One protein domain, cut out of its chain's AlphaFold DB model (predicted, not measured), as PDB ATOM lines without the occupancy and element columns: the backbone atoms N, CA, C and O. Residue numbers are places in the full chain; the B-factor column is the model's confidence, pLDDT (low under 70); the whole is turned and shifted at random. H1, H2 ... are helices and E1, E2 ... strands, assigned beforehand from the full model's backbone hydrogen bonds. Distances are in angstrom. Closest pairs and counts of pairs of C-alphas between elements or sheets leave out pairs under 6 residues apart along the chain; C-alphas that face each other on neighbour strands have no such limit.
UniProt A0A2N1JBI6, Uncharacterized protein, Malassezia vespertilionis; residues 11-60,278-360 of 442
ATOM      1  N   VAL A  11      97.501  88.011 126.412       33.97
ATOM      2  CA  VAL A  11      97.866  89.319 125.883       33.97
ATOM      3  C   VAL A  11      97.502  90.324 126.970       33.97
ATOM      4  O   VAL A  11      96.401  90.873 126.998       33.97
ATOM      5  N   LYS A  12      98.426  90.534 127.916       35.59
ATOM      6  CA  LYS A  12      98.354  91.569 128.948       35.59
ATOM      7  C   LYS A  12      98.449  92.916 128.245       35.59
ATOM      8  O   LYS A  12      99.526  93.485 128.070       35.59
ATOM      9  N   LEU A  13      97.291  93.371 127.780       42.62
ATOM     10  CA  LEU A  13      97.062  94.688 127.209       42.62
ATOM     11  C   LEU A  13      97.514  95.764 128.192       42.62
ATOM     12  O   LEU A  13      97.625  95.508 129.392       42.62
ATOM     13  N   ALA A  14      97.765  96.961 127.661       42.94
ATOM     14  CA  ALA A  14      98.146  98.134 128.431       42.94
ATOM     15  C   ALA A  14      97.401  98.203 129.755       42.94
ATOM     16  O   ALA A  14      96.196  98.407 129.764       42.94
ATOM     17  N   SER A  15      98.093  97.995 130.867       40.72
ATOM     18  CA  SER A  15      97.573  98.348 132.177       40.72
ATOM     19  C   SER A  15      98.391  99.548 132.606       40.72
ATOM     20  O   SER A  15      99.519  99.413 133.096       40.72
ATOM     21  N   VAL A  16      97.859 100.734 132.342       54.97
ATOM     22  CA  VAL A  16      98.386 101.955 132.940       54.97
ATOM     23  C   VAL A  16      98.022 101.882 134.420       54.97
ATOM     24  O   VAL A  16      96.857 101.702 134.763       54.97
ATOM     25  N   SER A  17      99.018 101.905 135.302       62.91
ATOM     26  CA  SER A  17      98.750 101.776 136.736       62.91
ATOM     27  C   SER A  17      97.971 102.993 137.243       62.91
ATOM     28  O   SER A  17      98.188 104.102 136.757       62.91
ATOM     29  N   HIS A  18      97.118 102.819 138.255       57.38
ATOM     30  CA  HIS A  18      96.440 103.951 138.902       57.38
ATOM     31  C   HIS A  18      97.449 104.983 139.431       57.38
ATOM     32  O   HIS A  18      97.221 106.177 139.330       57.38
ATOM     33  N   ALA A  19      98.632 104.536 139.868       59.03
ATOM     34  CA  ALA A  19      99.734 105.416 140.250       59.03
ATOM     35  C   ALA A  19     100.264 106.271 139.082       59.03
ATOM     36  O   ALA A  19     100.715 107.395 139.294       59.03
ATOM     37  N   THR A  20     100.216 105.759 137.849       63.50
ATOM     38  CA  THR A  20     100.529 106.530 136.640       63.50
ATOM     39  C   THR A  20      99.479 107.604 136.413       63.50
ATOM     40  O   THR A  20      99.843 108.742 136.150       63.50
ATOM     41  N   LEU A  21      98.199 107.260 136.555       63.91
ATOM     42  CA  LEU A  21      97.104 108.217 136.434       63.91
ATOM     43  C   LEU A  21      97.134 109.287 137.506       63.91
ATOM     44  O   LEU A  21      97.062 110.456 137.168       63.91
ATOM     45  N   ASP A  22      97.301 108.907 138.766       63.09
ATOM     46  CA  ASP A  22      97.376 109.848 139.876       63.09
ATOM     47  C   ASP A  22      98.599 110.743 139.735       63.09
ATOM     48  O   ASP A  22      98.527 111.924 140.045       63.09
ATOM     49  N   ALA A  23      99.720 110.224 139.229       63.19
ATOM     50  CA  ALA A  23     100.877 111.055 138.937       63.19
ATOM     51  C   ALA A  23     100.619 112.015 137.773       63.19
ATOM     52  O   ALA A  23     101.004 113.173 137.865       63.19
ATOM     53  N   VAL A  24      99.951 111.562 136.712       63.97
ATOM     54  CA  VAL A  24      99.578 112.395 135.566       63.97
ATOM     55  C   VAL A  24      98.548 113.456 135.969       63.97
ATOM     56  O   VAL A  24      98.723 114.623 135.646       63.97
ATOM     57  N   ALA A  25      97.523 113.092 136.738       60.22
ATOM     58  CA  ALA A  25      96.514 113.994 137.279       60.22
ATOM     59  C   ALA A  25      97.127 114.974 138.290       60.22
ATOM     60  O   ALA A  25      96.953 116.176 138.154       60.22
ATOM     61  N   SER A  26      97.939 114.508 139.241       59.81
ATOM     62  CA  SER A  26      98.664 115.397 140.167       59.81
ATOM     63  C   SER A  26      99.601 116.356 139.427       59.81
ATOM     64  O   SER A  26      99.805 117.484 139.869       59.81
ATOM     65  N   ALA A  27     100.152 115.923 138.291       56.84
ATOM     66  CA  ALA A  27     101.001 116.760 137.459       56.84
ATOM     67  C   ALA A  27     100.201 117.793 136.645       56.84
ATOM     68  O   ALA A  27     100.620 118.940 136.529       56.84
ATOM     69  N   ILE A  28      99.015 117.443 136.139       54.75
ATOM     70  CA  ILE A  28      98.131 118.391 135.437       54.75
ATOM     71  C   ILE A  28      97.544 119.432 136.412       54.75
ATOM     72  O   ILE A  28      97.343 120.580 136.026       54.75
ATOM     73  N   TRP A  29      97.290 119.060 137.674       54.59
ATOM     74  CA  TRP A  29      96.489 119.859 138.612       54.59
ATOM     75  C   TRP A  29      97.285 120.625 139.686       54.59
ATOM     76  O   TRP A  29      96.668 121.180 140.593       54.59
ATOM     77  N   GLY A  30      98.621 120.728 139.606       48.41
ATOM     78  CA  GLY A  30      99.327 121.712 140.450       48.41
ATOM     79  C   GLY A  30     100.791 121.472 140.807       48.41
ATOM     80  O   GLY A  30     101.379 122.348 141.440       48.41
ATOM     81  N   ILE A  31     101.408 120.351 140.421       54.03
ATOM     82  CA  ILE A  31     102.860 120.167 140.582       54.03
ATOM     83  C   ILE A  31     103.502 120.247 139.195       54.03
ATOM     84  O   ILE A  31     103.216 119.392 138.356       54.03
ATOM     85  N   PRO A  32     104.345 121.255 138.915       54.38
ATOM     86  CA  PRO A  32     104.960 121.383 137.606       54.38
ATOM     87  C   PRO A  32     105.834 120.157 137.302       54.38
ATOM     88  O   PRO A  32     106.541 119.649 138.167       54.38
ATOM     89  N   PHE A  33     105.758 119.700 136.052       55.09
ATOM     90  CA  PHE A  33     106.304 118.450 135.498       55.09
ATOM     91  C   PHE A  33     107.827 118.304 135.525       55.09
ATOM     92  O   PHE A  33     108.365 117.454 134.815       55.09
ATOM     93  N   TYR A  34     108.540 119.129 136.285       59.22
ATOM     94  CA  TYR A  34     109.979 118.994 136.392       59.22
ATOM     95  C   TYR A  34     110.280 117.563 136.862       59.22
ATOM     96  O   TYR A  34     109.789 117.108 137.894       59.22
ATOM     97  N   ASP A  35     111.012 116.832 136.025       65.62
ATOM     98  CA  ASP A  35     111.629 115.559 136.375       65.62
ATOM     99  C   ASP A  35     110.677 114.353 136.526       65.62
ATOM    100  O   ASP A  35     110.905 113.479 137.366       65.62
ATOM    101  N   THR A  36     109.624 114.246 135.699       74.38
ATOM    102  CA  THR A  36     108.881 112.973 135.552       74.38
ATOM    103  C   THR A  36     109.275 112.226 134.278       74.38
ATOM    104  O   THR A  36     109.110 112.716 133.159       74.38
ATOM    105  N   GLU A  37     109.757 110.998 134.457       83.38
ATOM    106  CA  GLU A  37     110.165 110.093 133.382       83.38
ATOM    107  C   GLU A  37     109.206 108.893 133.329       83.38
ATOM    108  O   GLU A  37     109.090 108.126 134.293       83.38
ATOM    109  N   PHE A  38     108.520 108.701 132.198       81.81
ATOM    110  CA  PHE A  38     107.752 107.479 131.961       81.81
ATOM    111  C   PHE A  38     108.632 106.432 131.307       81.81
ATOM    112  O   PHE A  38     109.095 106.610 130.185       81.81
ATOM    113  N   LEU A  39     108.803 105.300 131.975       83.31
ATOM    114  CA  LEU A  39     109.506 104.153 131.427       83.31
ATOM    115  C   LEU A  39     108.487 103.209 130.793       83.31
ATOM    116  O   LEU A  39     107.680 102.574 131.478       83.31
ATOM    117  N   VAL A  40     108.513 103.138 129.467       83.19
ATOM    118  CA  VAL A  40     107.619 102.306 128.664       83.19
ATOM    119  C   VAL A  40     108.404 101.123 128.122       83.19
ATOM    120  O   VAL A  40     109.330 101.291 127.327       83.19
ATOM    121  N   ARG A  41     108.027  99.904 128.512       78.19
ATOM    122  CA  ARG A  41     108.670  98.695 127.984       78.19
ATOM    123  C   ARG A  41     108.081  98.343 126.619       78.19
ATOM    124  O   ARG A  41     106.932  97.917 126.535       78.19
ATOM    125  N   HIS A  42     108.869  98.490 125.559       76.62
ATOM    126  CA  HIS A  42     108.472  98.217 124.177       76.62
ATOM    127  C   HIS A  42     109.525  97.349 123.479       76.62
ATOM    128  O   HIS A  42     110.711  97.685 123.477       76.62
ATOM    129  N   LYS A  43     109.104  96.215 122.898       77.25
ATOM    130  CA  LYS A  43     109.993  95.236 122.230       77.25
ATOM    131  C   LYS A  43     111.179  94.792 123.106       77.25
ATOM    132  O   LYS A  43     112.324  94.730 122.672       77.25
ATOM    133  N   GLY A  44     110.909  94.538 124.389       82.00
ATOM    134  CA  GLY A  44     111.915  94.083 125.353       82.00
ATOM    135  C   GLY A  44     112.891  95.158 125.849       82.00
ATOM    136  O   GLY A  44     113.681  94.852 126.739       82.00
ATOM    137  N   ARG A  45     112.812  96.396 125.344       82.00
ATOM    138  CA  ARG A  45     113.625  97.538 125.784       82.00
ATOM    139  C   ARG A  45     112.768  98.543 126.548       82.00
ATOM    140  O   ARG A  45     111.615  98.770 126.182       82.00
ATOM    141  N   ASP A  46     113.337  99.156 127.576       84.25
ATOM    142  CA  ASP A  46     112.697 100.261 128.285       84.25
ATOM    143  C   ASP A  46     113.012 101.565 127.542       84.25
ATOM    144  O   ASP A  46     114.173 101.883 127.289       84.25
ATOM    145  N   GLN A  47     111.971 102.288 127.133       83.00
ATOM    146  CA  GLN A  47     112.074 103.589 126.475       83.00
ATOM    147  C   GLN A  47     111.542 104.665 127.421       83.00
ATOM    148  O   GLN A  47     110.409 104.566 127.892       83.00
ATOM    149  N   GLY A  48     112.366 105.675 127.701       81.06
ATOM    150  CA  GLY A  48     111.985 106.834 128.501       81.06
ATOM    151  C   GLY A  48     111.216 107.852 127.662       81.06
ATOM    152  O   GLY A  48     111.711 108.322 126.640       81.06
ATOM    153  N   VAL A  49     110.007 108.202 128.092       78.88
ATOM    154  CA  VAL A  49     109.267 109.366 127.601       78.88
ATOM    155  C   VAL A  49     109.383 110.439 128.674       78.88
ATOM    156  O   VAL A  49     108.818 110.303 129.762       78.88
ATOM    157  N   PHE A  50     110.145 111.487 128.377       76.75
ATOM    158  CA  PHE A  50     110.355 112.595 129.298       76.75
ATOM    159  C   PHE A  50     109.290 113.657 129.075       76.75
ATOM    160  O   PHE A  50     109.069 114.123 127.954       76.75
ATOM    161  N   LEU A  51     108.633 114.052 130.161       67.19
ATOM    162  CA  LEU A  51     107.825 115.257 130.156       67.19
ATOM    163  C   LEU A  51     108.706 116.407 130.586       67.19
ATOM    164  O   LEU A  51     109.021 116.540 131.763       67.19
ATOM    165  N   HIS A  52     109.106 117.236 129.630       60.59
ATOM    166  CA  HIS A  52     109.687 118.518 129.966       60.59
ATOM    167  C   HIS A  52     108.649 119.612 129.744       60.59
ATOM    168  O   HIS A  52     107.891 119.569 128.776       60.59
ATOM    169  N   SER A  53     108.615 120.594 130.647       47.53
ATOM    170  CA  SER A  53     107.597 121.651 130.694       47.53
ATOM    171  C   SER A  53     107.509 122.496 129.419       47.53
ATOM    172  O   SER A  53     106.542 123.232 129.266       47.53
ATOM    173  N   ASN A  54     108.487 122.387 128.509       42.91
ATOM    174  CA  ASN A  54     108.551 123.205 127.300       42.91
ATOM    175  C   ASN A  54     108.318 122.455 125.981       42.91
ATOM    176  O   ASN A  54     107.875 123.102 125.049       42.91
ATOM    177  N   ILE A  55     108.544 121.142 125.877       48.59
ATOM    178  CA  ILE A  55     108.175 120.286 124.732       48.59
ATOM    179  C   ILE A  55     108.244 118.834 125.246       48.59
ATOM    180  O   ILE A  55     109.187 118.473 125.950       48.59
ATOM    181  N   VAL A  56     107.281 117.981 124.873       47.94
ATOM    182  CA  VAL A  56     107.392 116.517 125.026       47.94
ATOM    183  C   VAL A  56     108.529 116.033 124.112       47.94
ATOM    184  O   VAL A  56     108.303 115.741 122.940       47.94
ATOM    185  N   LEU A  57     109.770 116.033 124.605       45.31
ATOM    186  CA  LEU A  57     110.950 115.576 123.866       45.31
ATOM    187  C   LEU A  57     111.234 114.107 124.198       45.31
ATOM    188  O   LEU A  57     111.373 113.726 125.360       45.31
ATOM    189  N   MET A  58     111.351 113.276 123.166       43.41
ATOM    190  CA  MET A  58     111.863 111.911 123.296       43.41
ATOM    191  C   MET A  58     113.383 111.938 123.385       43.41
ATOM    192  O   MET A  58     114.047 112.260 122.403       43.41
ATOM    193  N   LEU A  59     113.940 111.534 124.524       43.78
ATOM    194  CA  LEU A  59     115.342 111.131 124.593       43.78
ATOM    195  C   LEU A  59     115.412 109.635 124.278       43.78
ATOM    196  O   LEU A  59     115.145 108.784 125.127       43.78
ATOM    197  N   SER A  60     115.748 109.296 123.032       36.22
ATOM    198  CA  SER A  60     116.190 107.942 122.710       36.22
ATOM    199  C   SER A  60     117.590 107.753 123.303       36.22
ATOM    200  O   SER A  60     118.475 108.586 123.127       36.22
ATOM    201  N   VAL A 278     114.303 112.361 140.181       79.62
ATOM    202  CA  VAL A 278     113.411 112.104 139.042       79.62
ATOM    203  C   VAL A 278     112.383 111.047 139.445       79.62
ATOM    204  O   VAL A 278     112.734 109.910 139.788       79.62
ATOM    205  N   LYS A 279     111.096 111.393 139.382       82.38
ATOM    206  CA  LYS A 279     110.008 110.445 139.632       82.38
ATOM    207  C   LYS A 279     109.829 109.570 138.395       82.38
ATOM    208  O   LYS A 279     109.410 110.037 137.340       82.38
ATOM    209  N   ARG A 280     110.127 108.277 138.533       85.69
ATOM    210  CA  ARG A 280     109.998 107.291 137.452       85.69
ATOM    211  C   ARG A 280     108.701 106.511 137.556       85.69
ATOM    212  O   ARG A 280     108.379 105.975 138.616       85.69
ATOM    213  N   ILE A 281     107.977 106.418 136.446       85.81
ATOM    214  CA  ILE A 281     106.697 105.711 136.375       85.81
ATOM    215  C   ILE A 281     106.754 104.672 135.264       85.81
ATOM    216  O   ILE A 281     106.934 105.004 134.096       85.81
ATOM    217  N   TYR A 282     106.551 103.409 135.623       86.31
ATOM    218  CA  TYR A 282     106.528 102.318 134.657       86.31
ATOM    219  C   TYR A 282     105.139 102.166 134.043       86.31
ATOM    220  O   TYR A 282     104.171 101.864 134.743       86.31
ATOM    221  N   VAL A 283     105.050 102.326 132.723       84.94
ATOM    222  CA  VAL A 283     103.811 102.143 131.963       84.94
ATOM    223  C   VAL A 283     103.894 100.826 131.203       84.94
ATOM    224  O   VAL A 283     104.818 100.599 130.419       84.94
ATOM    225  N   LYS A 284     102.934  99.931 131.445       85.69
ATOM    226  CA  LYS A 284     102.885  98.615 130.798       85.69
ATOM    227  C   LYS A 284     101.832  98.586 129.703       85.69
ATOM    228  O   LYS A 284     100.770  99.178 129.854       85.69
ATOM    229  N   GLY A 285     102.166  97.876 128.622       79.31
ATOM    230  CA  GLY A 285     101.331  97.516 127.470       79.31
ATOM    231  C   GLY A 285     100.803  98.670 126.606       79.31
ATOM    232  O   GLY A 285     100.065  98.411 125.661       79.31
ATOM    233  N   ALA A 286     101.190  99.916 126.877       84.50
ATOM    234  CA  ALA A 286     101.038 101.021 125.934       84.50
ATOM    235  C   ALA A 286     102.335 101.186 125.134       84.50
ATOM    236  O   ALA A 286     103.423 101.006 125.680       84.50
ATOM    237  N   SER A 287     102.244 101.547 123.852       85.25
ATOM    238  CA  SER A 287     103.434 101.950 123.095       85.25
ATOM    239  C   SER A 287     103.884 103.356 123.522       85.25
ATOM    240  O   SER A 287     103.034 104.164 123.913       85.25
ATOM    241  N   PRO A 288     105.182 103.703 123.408       83.56
ATOM    242  CA  PRO A 288     105.684 105.036 123.757       83.56
ATOM    243  C   PRO A 288     104.911 106.160 123.055       83.56
ATOM    244  O   PRO A 288     104.535 107.150 123.677       83.56
ATOM    245  N   ARG A 289     104.555 105.948 121.782       83.69
ATOM    246  CA  ARG A 289     103.718 106.864 120.995       83.69
ATOM    247  C   ARG A 289     102.330 107.064 121.598       83.69
ATOM    248  O   ARG A 289     101.824 108.179 121.638       83.69
ATOM    249  N   THR A 290     101.707 105.982 122.058       90.00
ATOM    250  CA  THR A 290     100.380 106.062 122.678       90.00
ATOM    251  C   THR A 290     100.447 106.889 123.963       90.00
ATOM    252  O   THR A 290      99.559 107.698 124.209       90.00
ATOM    253  N   VAL A 291     101.524 106.745 124.744       90.38
ATOM    254  CA  VAL A 291     101.757 107.561 125.946       90.38
ATOM    255  C   VAL A 291     101.969 109.032 125.582       90.38
ATOM    256  O   VAL A 291     101.352 109.891 126.198       90.38
ATOM    257  N   GLN A 292     102.755 109.342 124.548       88.56
ATOM    258  CA  GLN A 292     102.918 110.723 124.068       88.56
ATOM    259  C   GLN A 292     101.598 111.354 123.619       88.56
ATOM    260  O   GLN A 292     101.311 112.490 123.982       88.56
ATOM    261  N   ALA A 293     100.795 110.629 122.836       91.38
ATOM    262  CA  ALA A 293      99.492 111.104 122.377       91.38
ATOM    263  C   ALA A 293      98.521 111.300 123.550       91.38
ATOM    264  O   ALA A 293      97.782 112.280 123.570       91.38
ATOM    265  N   LEU A 294      98.574 110.425 124.561       92.25
ATOM    266  CA  LEU A 294      97.816 110.578 125.804       92.25
ATOM    267  C   LEU A 294      98.221 111.828 126.568       92.25
ATOM    268  O   LEU A 294      97.361 112.620 126.928       92.25
ATOM    269  N   VAL A 295      99.515 112.031 126.773       90.00
ATOM    270  CA  VAL A 295     100.040 113.239 127.409       90.00
ATOM    271  C   VAL A 295      99.584 114.475 126.632       90.00
ATOM    272  O   VAL A 295      98.998 115.375 127.222       90.00
ATOM    273  N   PHE A 296      99.778 114.504 125.309       89.75
ATOM    274  CA  PHE A 296      99.344 115.613 124.458       89.75
ATOM    275  C   PHE A 296      97.842 115.895 124.607       89.75
ATOM    276  O   PHE A 296      97.458 117.049 124.801       89.75
ATOM    277  N   TYR A 297      97.006 114.854 124.583       94.31
ATOM    278  CA  TYR A 297      95.566 114.973 124.807       94.31
ATOM    279  C   TYR A 297      95.248 115.559 126.180       94.31
ATOM    280  O   TYR A 297      94.407 116.441 126.281       94.31
ATOM    281  N   LEU A 298      95.936 115.131 127.232       90.31
ATOM    282  CA  LEU A 298      95.667 115.616 128.581       90.31
ATOM    283  C   LEU A 298      96.032 117.093 128.779       90.31
ATOM    284  O   LEU A 298      95.361 117.779 129.542       90.31
ATOM    285  N   TYR A 299      97.045 117.599 128.070       87.12
ATOM    286  CA  TYR A 299      97.382 119.026 128.100       87.12
ATOM    287  C   TYR A 299      96.485 119.886 127.210       87.12
ATOM    288  O   TYR A 299      96.154 121.011 127.567       87.12
ATOM    289  N   THR A 300      96.149 119.394 126.018       92.25
ATOM    290  CA  THR A 300      95.514 120.215 124.973       92.25
ATOM    291  C   THR A 300      94.021 119.956 124.821       92.25
ATOM    292  O   THR A 300      93.326 120.721 124.157       92.25
ATOM    293  N   ASN A 301      93.523 118.859 125.395       94.31
ATOM    294  CA  ASN A 301      92.208 118.278 125.134       94.31
ATOM    295  C   ASN A 301      91.942 117.991 123.636       94.31
ATOM    296  O   ASN A 301      90.792 117.914 123.179       94.31
ATOM    297  N   GLN A 302      93.012 117.845 122.842       94.94
ATOM    298  CA  GLN A 302      92.969 117.524 121.417       94.94
ATOM    299  C   GLN A 302      93.492 116.108 121.185       94.94
ATOM    300  O   GLN A 302      94.536 115.713 121.697       94.94
ATOM    301  N   ALA A 303      92.743 115.326 120.410       95.50
ATOM    302  CA  ALA A 303      93.117 113.970 120.037       95.50
ATOM    303  C   ALA A 303      93.162 113.875 118.515       95.50
ATOM    304  O   ALA A 303      92.191 114.209 117.835       95.50
ATOM    305  N   HIS A 304      94.284 113.389 118.000       94.38
ATOM    306  CA  HIS A 304      94.454 113.088 116.587       94.38
ATOM    307  C   HIS A 304      94.425 111.581 116.427       94.38
ATOM    308  O   HIS A 304      95.090 110.867 117.176       94.38
ATOM    309  N   PHE A 305      93.644 111.094 115.474       93.44
ATOM    310  CA  PHE A 305      93.527 109.670 115.206       93.44
ATOM    311  C   PHE A 305      94.163 109.359 113.864       93.44
ATOM    312  O   PHE A 305      93.989 110.098 112.896       93.44
ATOM    313  N   VAL A 306      94.883 108.246 113.809       88.31
ATOM    314  CA  VAL A 306      95.329 107.658 112.553       88.31
ATOM    315  C   VAL A 306      94.505 106.411 112.306       88.31
ATOM    316  O   VAL A 306      94.393 105.529 113.166       88.31
ATOM    317  N   SER A 307      93.936 106.331 111.110       79.12
ATOM    318  CA  SER A 307      93.391 105.090 110.585       79.12
ATOM    319  C   SER A 307      94.571 104.194 110.247       79.12
ATOM    320  O   SER A 307      95.164 104.313 109.179       79.12
ATOM    321  N   SER A 308      94.967 103.344 111.195       67.94
ATOM    322  CA  SER A 308      95.944 102.304 110.891       67.94
ATOM    323  C   SER A 308      95.329 101.431 109.800       67.94
ATOM    324  O   SER A 308      94.243 100.889 110.041       67.94
ATOM    325  N   PRO A 309      95.966 101.287 108.624       63.78
ATOM    326  CA  PRO A 309      95.517 100.303 107.658       63.78
ATOM    327  C   PRO A 309      95.480  98.962 108.384       63.78
ATOM    328  O   PRO A 309      96.411  98.606 109.112       63.78
ATOM    329  N   HIS A 310      94.342  98.283 108.293       57.81
ATOM    330  CA  HIS A 310      94.175  97.015 108.976       57.81
ATOM    331  C   HIS A 310      95.159  96.022 108.378       57.81
ATOM    332  O   HIS A 310      95.230  95.847 107.160       57.81
ATOM    333  N   GLN A 311      95.959  95.433 109.250       55.97
ATOM    334  CA  GLN A 311      96.979  94.484 108.858       55.97
ATOM    335  C   GLN A 311      96.293  93.151 108.680       55.97
ATOM    336  O   GLN A 311      95.620  92.669 109.591       55.97
ATOM    337  N   SER A 312      96.436  92.585 107.483       52.38
ATOM    338  CA  SER A 312      96.098  91.186 107.298       52.38
ATOM    339  C   SER A 312      96.930  90.382 108.303       52.38
ATOM    340  O   SER A 312      98.143  90.597 108.364       52.38
ATOM    341  N   PRO A 313      96.324  89.464 109.072       51.31
ATOM    342  CA  PRO A 313      97.045  88.594 110.002       51.31
ATOM    343  C   PRO A 313      98.128  87.728 109.328       51.31
ATOM    344  O   PRO A 313      98.914  87.102 110.029       51.31
ATOM    345  N   TYR A 314      98.178  87.697 107.989       51.53
ATOM    346  CA  TYR A 314      99.140  86.938 107.185       51.53
ATOM    347  C   TYR A 314     100.426  87.676 106.802       51.53
ATOM    348  O   TYR A 314     101.371  87.037 106.349       51.53
ATOM    349  N   SER A 315     100.494  88.998 106.948       50.88
ATOM    350  CA  SER A 315     101.796  89.660 106.892       50.88
ATOM    351  C   SER A 315     102.343  89.640 108.299       50.88
ATOM    352  O   SER A 315     101.624  90.091 109.190       50.88
ATOM    353  N   ASP A 316     103.548  89.081 108.483       51.97
ATOM    354  CA  ASP A 316     104.274  89.002 109.753       51.97
ATOM    355  C   ASP A 316     103.769  90.078 110.714       51.97
ATOM    356  O   ASP A 316     104.073  91.259 110.551       51.97
ATOM    357  N   ALA A 317     102.916  89.687 111.670       43.91
ATOM    358  CA  ALA A 317     102.118  90.627 112.467       43.91
ATOM    359  C   ALA A 317     102.991  91.604 113.276       43.91
ATOM    360  O   ALA A 317     102.518  92.617 113.786       43.91
ATOM    361  N   SER A 318     104.286  91.297 113.374       47.41
ATOM    362  CA  SER A 318     105.313  92.200 113.873       47.41
ATOM    363  C   SER A 318     105.820  93.153 112.787       47.41
ATOM    364  O   SER A 318     105.868  94.341 113.056       47.41
ATOM    365  N   SER A 319     106.109  92.679 111.570       43.91
ATOM    366  CA  SER A 319     106.703  93.449 110.469       43.91
ATOM    367  C   SER A 319     105.786  94.519 109.893       43.91
ATOM    368  O   SER A 319     106.252  95.629 109.706       43.91
ATOM    369  N   LEU A 320     104.501  94.252 109.621       44.34
ATOM    370  CA  LEU A 320     103.608  95.289 109.070       44.34
ATOM    371  C   LEU A 320     103.065  96.222 110.158       44.34
ATOM    372  O   LEU A 320     102.771  97.384 109.883       44.34
ATOM    373  N   HIS A 321     102.932  95.735 111.401       50.25
ATOM    374  CA  HIS A 321     102.710  96.604 112.558       50.25
ATOM    375  C   HIS A 321     103.879  97.542 112.747       50.25
ATOM    376  O   HIS A 321     103.661  98.731 112.931       50.25
ATOM    377  N   GLU A 322     105.091  97.016 112.643       51.44
ATOM    378  CA  GLU A 322     106.334  97.765 112.657       51.44
ATOM    379  C   GLU A 322     106.469  98.671 111.443       51.44
ATOM    380  O   GLU A 322     106.834  99.803 111.662       51.44
ATOM    381  N   GLU A 323     106.046  98.282 110.240       51.88
ATOM    382  CA  GLU A 323     106.108  99.114 109.031       51.88
ATOM    383  C   GLU A 323     105.056 100.230 109.052       51.88
ATOM    384  O   GLU A 323     105.348 101.381 108.750       51.88
ATOM    385  N   ALA A 324     103.820  99.941 109.472       57.75
ATOM    386  CA  ALA A 324     102.813 100.971 109.700       57.75
ATOM    387  C   ALA A 324     103.245 101.882 110.855       57.75
ATOM    388  O   ALA A 324     103.097 103.097 110.771       57.75
ATOM    389  N   MET A 325     103.828 101.325 111.918       56.81
ATOM    390  CA  MET A 325     104.421 102.107 113.001       56.81
ATOM    391  C   MET A 325     105.686 102.852 112.562       56.81
ATOM    392  O   MET A 325     105.915 103.919 113.109       56.81
ATOM    393  N   GLU A 326     106.451 102.379 111.575       59.19
ATOM    394  CA  GLU A 326     107.636 103.011 110.970       59.19
ATOM    395  C   GLU A 326     107.222 104.143 110.036       59.19
ATOM    396  O   GLU A 326     107.818 105.216 110.088       59.19
ATOM    397  N   LEU A 327     106.154 103.957 109.256       58.50
ATOM    398  CA  LEU A 327     105.479 105.006 108.489       58.50
ATOM    399  C   LEU A 327     104.942 106.091 109.421       58.50
ATOM    400  O   LEU A 327     105.010 107.281 109.114       58.50
ATOM    401  N   LEU A 328     104.444 105.693 110.592       54.56
ATOM    402  CA  LEU A 328     104.112 106.615 111.667       54.56
ATOM    403  C   LEU A 328     105.377 107.123 112.405       54.56
ATOM    404  O   LEU A 328     105.317 108.172 113.052       54.56
ATOM    405  N   GLY A 329     106.515 106.448 112.279       52.78
ATOM    406  CA  GLY A 329     107.755 106.614 113.034       52.78
ATOM    407  C   GLY A 329     107.789 105.777 114.319       52.78
ATOM    408  O   GLY A 329     106.997 106.014 115.242       52.78
ATOM    409  N   ASP A 330     108.760 104.857 114.414       50.06
ATOM    410  CA  ASP A 330     109.241 104.316 115.689       50.06
ATOM    411  C   ASP A 330     109.539 105.508 116.596       50.06
ATOM    412  O   ASP A 330     110.242 106.415 116.169       50.06
ATOM    413  N   GLY A 331     109.013 105.558 117.819       48.22
ATOM    414  CA  GLY A 331     108.981 106.782 118.638       48.22
ATOM    415  C   GLY A 331     110.304 107.557 118.823       48.22
ATOM    416  O   GLY A 331     110.252 108.698 119.265       48.22
ATOM    417  N   GLY A 332     111.471 106.993 118.478       45.78
ATOM    418  CA  GLY A 332     112.764 107.694 118.426       45.78
ATOM    419  C   GLY A 332     113.156 108.321 117.072       45.78
ATOM    420  O   GLY A 332     114.080 109.124 117.038       45.78
ATOM    421  N   LYS A 333     112.479 107.979 115.968       49.09
ATOM    422  CA  LYS A 333     112.643 108.534 114.607       49.09
ATOM    423  C   LYS A 333     111.312 109.058 114.061       49.09
ATOM    424  O   LYS A 333     111.058 109.001 112.859       49.09
ATOM    425  N   GLN A 334     110.432 109.523 114.945       54.22
ATOM    426  CA  GLN A 334     109.236 110.232 114.510       54.22
ATOM    427  C   GLN A 334     109.681 111.353 113.583       54.22
ATOM    428  O   GLN A 334     110.534 112.156 113.960       54.22
ATOM    429  N   ASN A 335     109.125 111.390 112.375       56.66
ATOM    430  CA  ASN A 335     109.283 112.550 111.524       56.66
ATOM    431  C   ASN A 335     108.704 113.718 112.343       56.66
ATOM    432  O   ASN A 335     107.506 113.688 112.629       56.66
ATOM    433  N   PRO A 336     109.507 114.697 112.800       60.22
ATOM    434  CA  PRO A 336     109.013 115.774 113.664       60.22
ATOM    435  C   PRO A 336     107.913 116.602 112.979       60.22
ATOM    436  O   PRO A 336     107.187 117.347 113.626       60.22
ATOM    437  N   SER A 337     107.753 116.421 111.666       58.19
ATOM    438  CA  SER A 337     106.646 116.925 110.857       58.19
ATOM    439  C   SER A 337     105.281 116.278 111.140       58.19
ATOM    440  O   SER A 337     104.268 116.875 110.794       58.19
ATOM    441  N   LEU A 338     105.211 115.104 111.781       64.38
ATOM    442  CA  LEU A 338     103.960 114.427 112.168       64.38
ATOM    443  C   LEU A 338     103.446 114.879 113.544       64.38
ATOM    444  O   LEU A 338     102.724 114.143 114.216       64.38
ATOM    445  N   TRP A 339     103.837 116.075 113.979       74.00
ATOM    446  CA  TRP A 339     103.243 116.732 115.132       74.00
ATOM    447  C   TRP A 339     101.896 117.344 114.719       74.00
ATOM    448  O   TRP A 339     101.829 118.000 113.677       74.00
ATOM    449  N   PRO A 340     100.821 117.160 115.500       86.19
ATOM    450  CA  PRO A 340     100.760 116.585 116.851       86.19
ATOM    451  C   PRO A 340     100.761 115.040 116.915       86.19
ATOM    452  O   PRO A 340     100.327 114.382 115.967       86.19
ATOM    453  N   PRO A 341     101.190 114.432 118.047       87.62
ATOM    454  CA  PRO A 341     101.193 112.982 118.213       87.62
ATOM    455  C   PRO A 341      99.785 112.403 118.050       87.62
ATOM    456  O   PRO A 341      98.826 112.869 118.664       87.62
ATOM    457  N   ALA A 342      99.673 111.352 117.241       89.50
ATOM    458  CA  ALA A 342      98.390 110.754 116.906       89.50
ATOM    459  C   ALA A 342      98.231 109.339 117.484       89.50
ATOM    460  O   ALA A 342      99.171 108.535 117.494       89.50
ATOM    461  N   PHE A 343      97.015 109.044 117.937       91.81
ATOM    462  CA  PHE A 343      96.573 107.762 118.463       91.81
ATOM    463  C   PHE A 343      96.180 106.778 117.362       91.81
ATOM    464  O   PHE A 343      95.564 107.146 116.362       91.81
ATOM    465  N   SER A 344      96.375 105.487 117.634       91.69
ATOM    466  CA  SER A 344      95.491 104.469 117.063       91.69
ATOM    467  C   SER A 344      94.126 104.554 117.745       91.69
ATOM    468  O   SER A 344      94.050 104.562 118.976       91.69
ATOM    469  N   SER A 345      93.045 104.568 116.966       94.19
ATOM    470  CA  SER A 345      91.673 104.668 117.486       94.19
ATOM    471  C   SER A 345      91.351 103.584 118.526       94.19
ATOM    472  O   SER A 345      90.730 103.870 119.545       94.19
ATOM    473  N   LYS A 346      91.848 102.352 118.336       93.56
ATOM    474  CA  LYS A 346      91.659 101.244 119.294       93.56
ATOM    475  C   LYS A 346      92.406 101.469 120.608       93.56
ATOM    476  O   LYS A 346      91.884 101.166 121.683       93.56
ATOM    477  N   ALA A 347      93.625 102.005 120.524       92.50
ATOM    478  CA  ALA A 347      94.442 102.312 121.694       92.50
ATOM    479  C   ALA A 347      93.833 103.471 122.494       92.50
ATOM    480  O   ALA A 347      93.680 103.351 123.706       92.50
ATOM    481  N   ALA A 348      93.404 104.540 121.815       95.19
ATOM    482  CA  ALA A 348      92.706 105.657 122.447       95.19
ATOM    483  C   ALA A 348      91.392 105.226 123.103       95.19
ATOM    484  O   ALA A 348      91.134 105.615 124.234       95.19
ATOM    485  N   TYR A 349      90.591 104.387 122.438       96.50
ATOM    486  CA  TYR A 349      89.346 103.878 123.014       96.50
ATOM    487  C   TYR A 349      89.607 103.007 124.252       96.50
ATOM    488  O   TYR A 349      88.954 103.177 125.280       96.50
ATOM    489  N   SER A 350      90.617 102.131 124.189       94.56
ATOM    490  CA  SER A 350      91.016 101.293 125.328       94.56
ATOM    491  C   SER A 350      91.491 102.121 126.518       94.56
ATOM    492  O   SER A 350      91.073 101.859 127.641       94.56
ATOM    493  N   LEU A 351      92.346 103.120 126.277       93.38
ATOM    494  CA  LEU A 351      92.816 104.028 127.322       93.38
ATOM    495  C   LEU A 351      91.677 104.889 127.862       93.38
ATOM    496  O   LEU A 351      91.550 105.028 129.067       93.38
ATOM    497  N   GLY A 352      90.808 105.409 126.996       95.06
ATOM    498  CA  GLY A 352      89.646 106.182 127.417       95.06
ATOM    499  C   GLY A 352      88.773 105.421 128.414       95.06
ATOM    500  O   GLY A 352      88.382 105.981 129.428       95.06
ATOM    501  N   HIS A 353      88.551 104.124 128.186       95.12
ATOM    502  CA  HIS A 353      87.839 103.260 129.135       95.12
ATOM    503  C   HIS A 353      88.634 102.943 130.404       95.12
ATOM    504  O   HIS A 353      88.087 102.991 131.497       95.12
ATOM    505  N   GLN A 354      89.923 102.614 130.287       90.75
ATOM    506  CA  GLN A 354      90.749 102.249 131.449       90.75
ATOM    507  C   GLN A 354      90.999 103.411 132.410       90.75
ATOM    508  O   GLN A 354      91.184 103.188 133.603       90.75
ATOM    509  N   LEU A 355      91.062 104.628 131.874       88.75
ATOM    510  CA  LEU A 355      91.383 105.849 132.605       88.75
ATOM    511  C   LEU A 355      90.135 106.696 132.907       88.75
ATOM    512  O   LEU A 355      90.274 107.814 133.388       88.75
ATOM    513  N   ASP A 356      88.946 106.189 132.569       93.19
ATOM    514  CA  ASP A 356      87.654 106.886 132.662       93.19
ATOM    515  C   ASP A 356      87.622 108.268 131.963       93.19
ATOM    516  O   ASP A 356      86.952 109.219 132.367       93.19
ATOM    517  N   LEU A 357      88.350 108.393 130.850       95.00
ATOM    518  CA  LEU A 357      88.350 109.581 129.994       95.00
ATOM    519  C   LEU A 357      87.230 109.463 128.955       95.00
ATOM    520  O   LEU A 357      87.463 109.147 127.783       95.00
ATOM    521  N   ARG A 358      85.994 109.720 129.395       96.50
ATOM    522  CA  ARG A 358      84.771 109.551 128.587       96.50
ATOM    523  C   ARG A 358      84.768 110.327 127.264       96.50
ATOM    524  O   ARG A 358      84.243 109.836 126.267       96.50
ATOM    525  N   ASP A 359      85.334 111.533 127.232       97.19
ATOM    526  CA  ASP A 359      85.437 112.320 125.995       97.19
ATOM    527  C   ASP A 359      86.389 111.655 124.984       97.19
ATOM    528  O   ASP A 359      86.034 111.488 123.814       97.19
ATOM    529  N   LEU A 360      87.551 111.173 125.440       96.69
ATOM    530  CA  LEU A 360      88.509 110.457 124.596       96.69
ATOM    531  C   LEU A 360      87.912 109.162 124.038       96.69
ATOM    532  O   LEU A 360      88.054 108.895 122.842       96.69
TER     533      LEU A 360
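Overview. This is residues 11 to 60 and 278 to 360 of the 442 residues of an uncharacterized protein of Malassezia vespertilionis (UniProt A0A2N1JBI6). Helix H2 sits in the middle, between a three-stranded sheet, E2 E1 E3, and the small strand pair E4 and E5, with H1 over the same face of that sheet. H4 runs on from E5, while H3 and the loop before it, whose residues 313 to 318 stick out, make one end of the long axis. The 133 printed residues have four named helices and five named strands, in the order H1 E1 E2 E3 H2 E4 H3 E5 H4, class mixed. The sheet E2 E1 E3 is mixed; the whole is compact, radius of gyration of the C-alphas 14.5 A, spans 47 by 30 by 27 A.

Arrangement. H1, residues 18 to 28, is on the sheet of E1, residues 36 to 42, E2, residues 45 to 51, and E3, residues 279 to 283; its closest C-alphas to E3 are Thr 20 and Ile 281, 6.2 A. E1 and E2 form an antiparallel hairpin, with N 40 and O 47 2.8 A apart; E1 and E3 are parallel, with N 39 and O 281 2.8 A apart. H2, residues 288 to 300, is on the same face as H1, two layers, helices on one face of a sheet, at a height over the sheet of 9.8 A. E4, residues 304 to 306, H3, residues 319 to 327, and E5, residues 342 to 344, form a strand-helix-strand unit, parallel strands joined through a helix, with a right-handed crossover; N 343 and O 304 are 2.8 A apart. The closest C-alphas of H2 and E5 are Ala 293 and Ala 342, 5.6 A. H4, residues 345 to 354, only just touches H2, with 3 pairs of C-alphas within 8 A, by residues 290 to 294 of H2 alone, the closest Thr 290 and Ala 347, 7.1 A. H3 is apart from H1, H2 and H4. In H1, H2, H3 and H4 every O i to N i+4 pair is within hydrogen-bond range.

Along the chain. H1 begins at C-alpha 18 (96.440, 103.951, 138.902), and H4 ends at C-alpha 354 (90.749, 102.249, 131.449). E2 is 19.1 A long, E1 18.6 A and H2 18.3 A.

Size, cuts and confidence. Residues 61 to 277 are not printed; C-alphas 60 and 278 are 17.1 A apart across the cut. The links E4 to H3 and H3 to E5 are long. The pLDDT is under 70 in residues 11 to 35, 51 to 60 and 308 to 338.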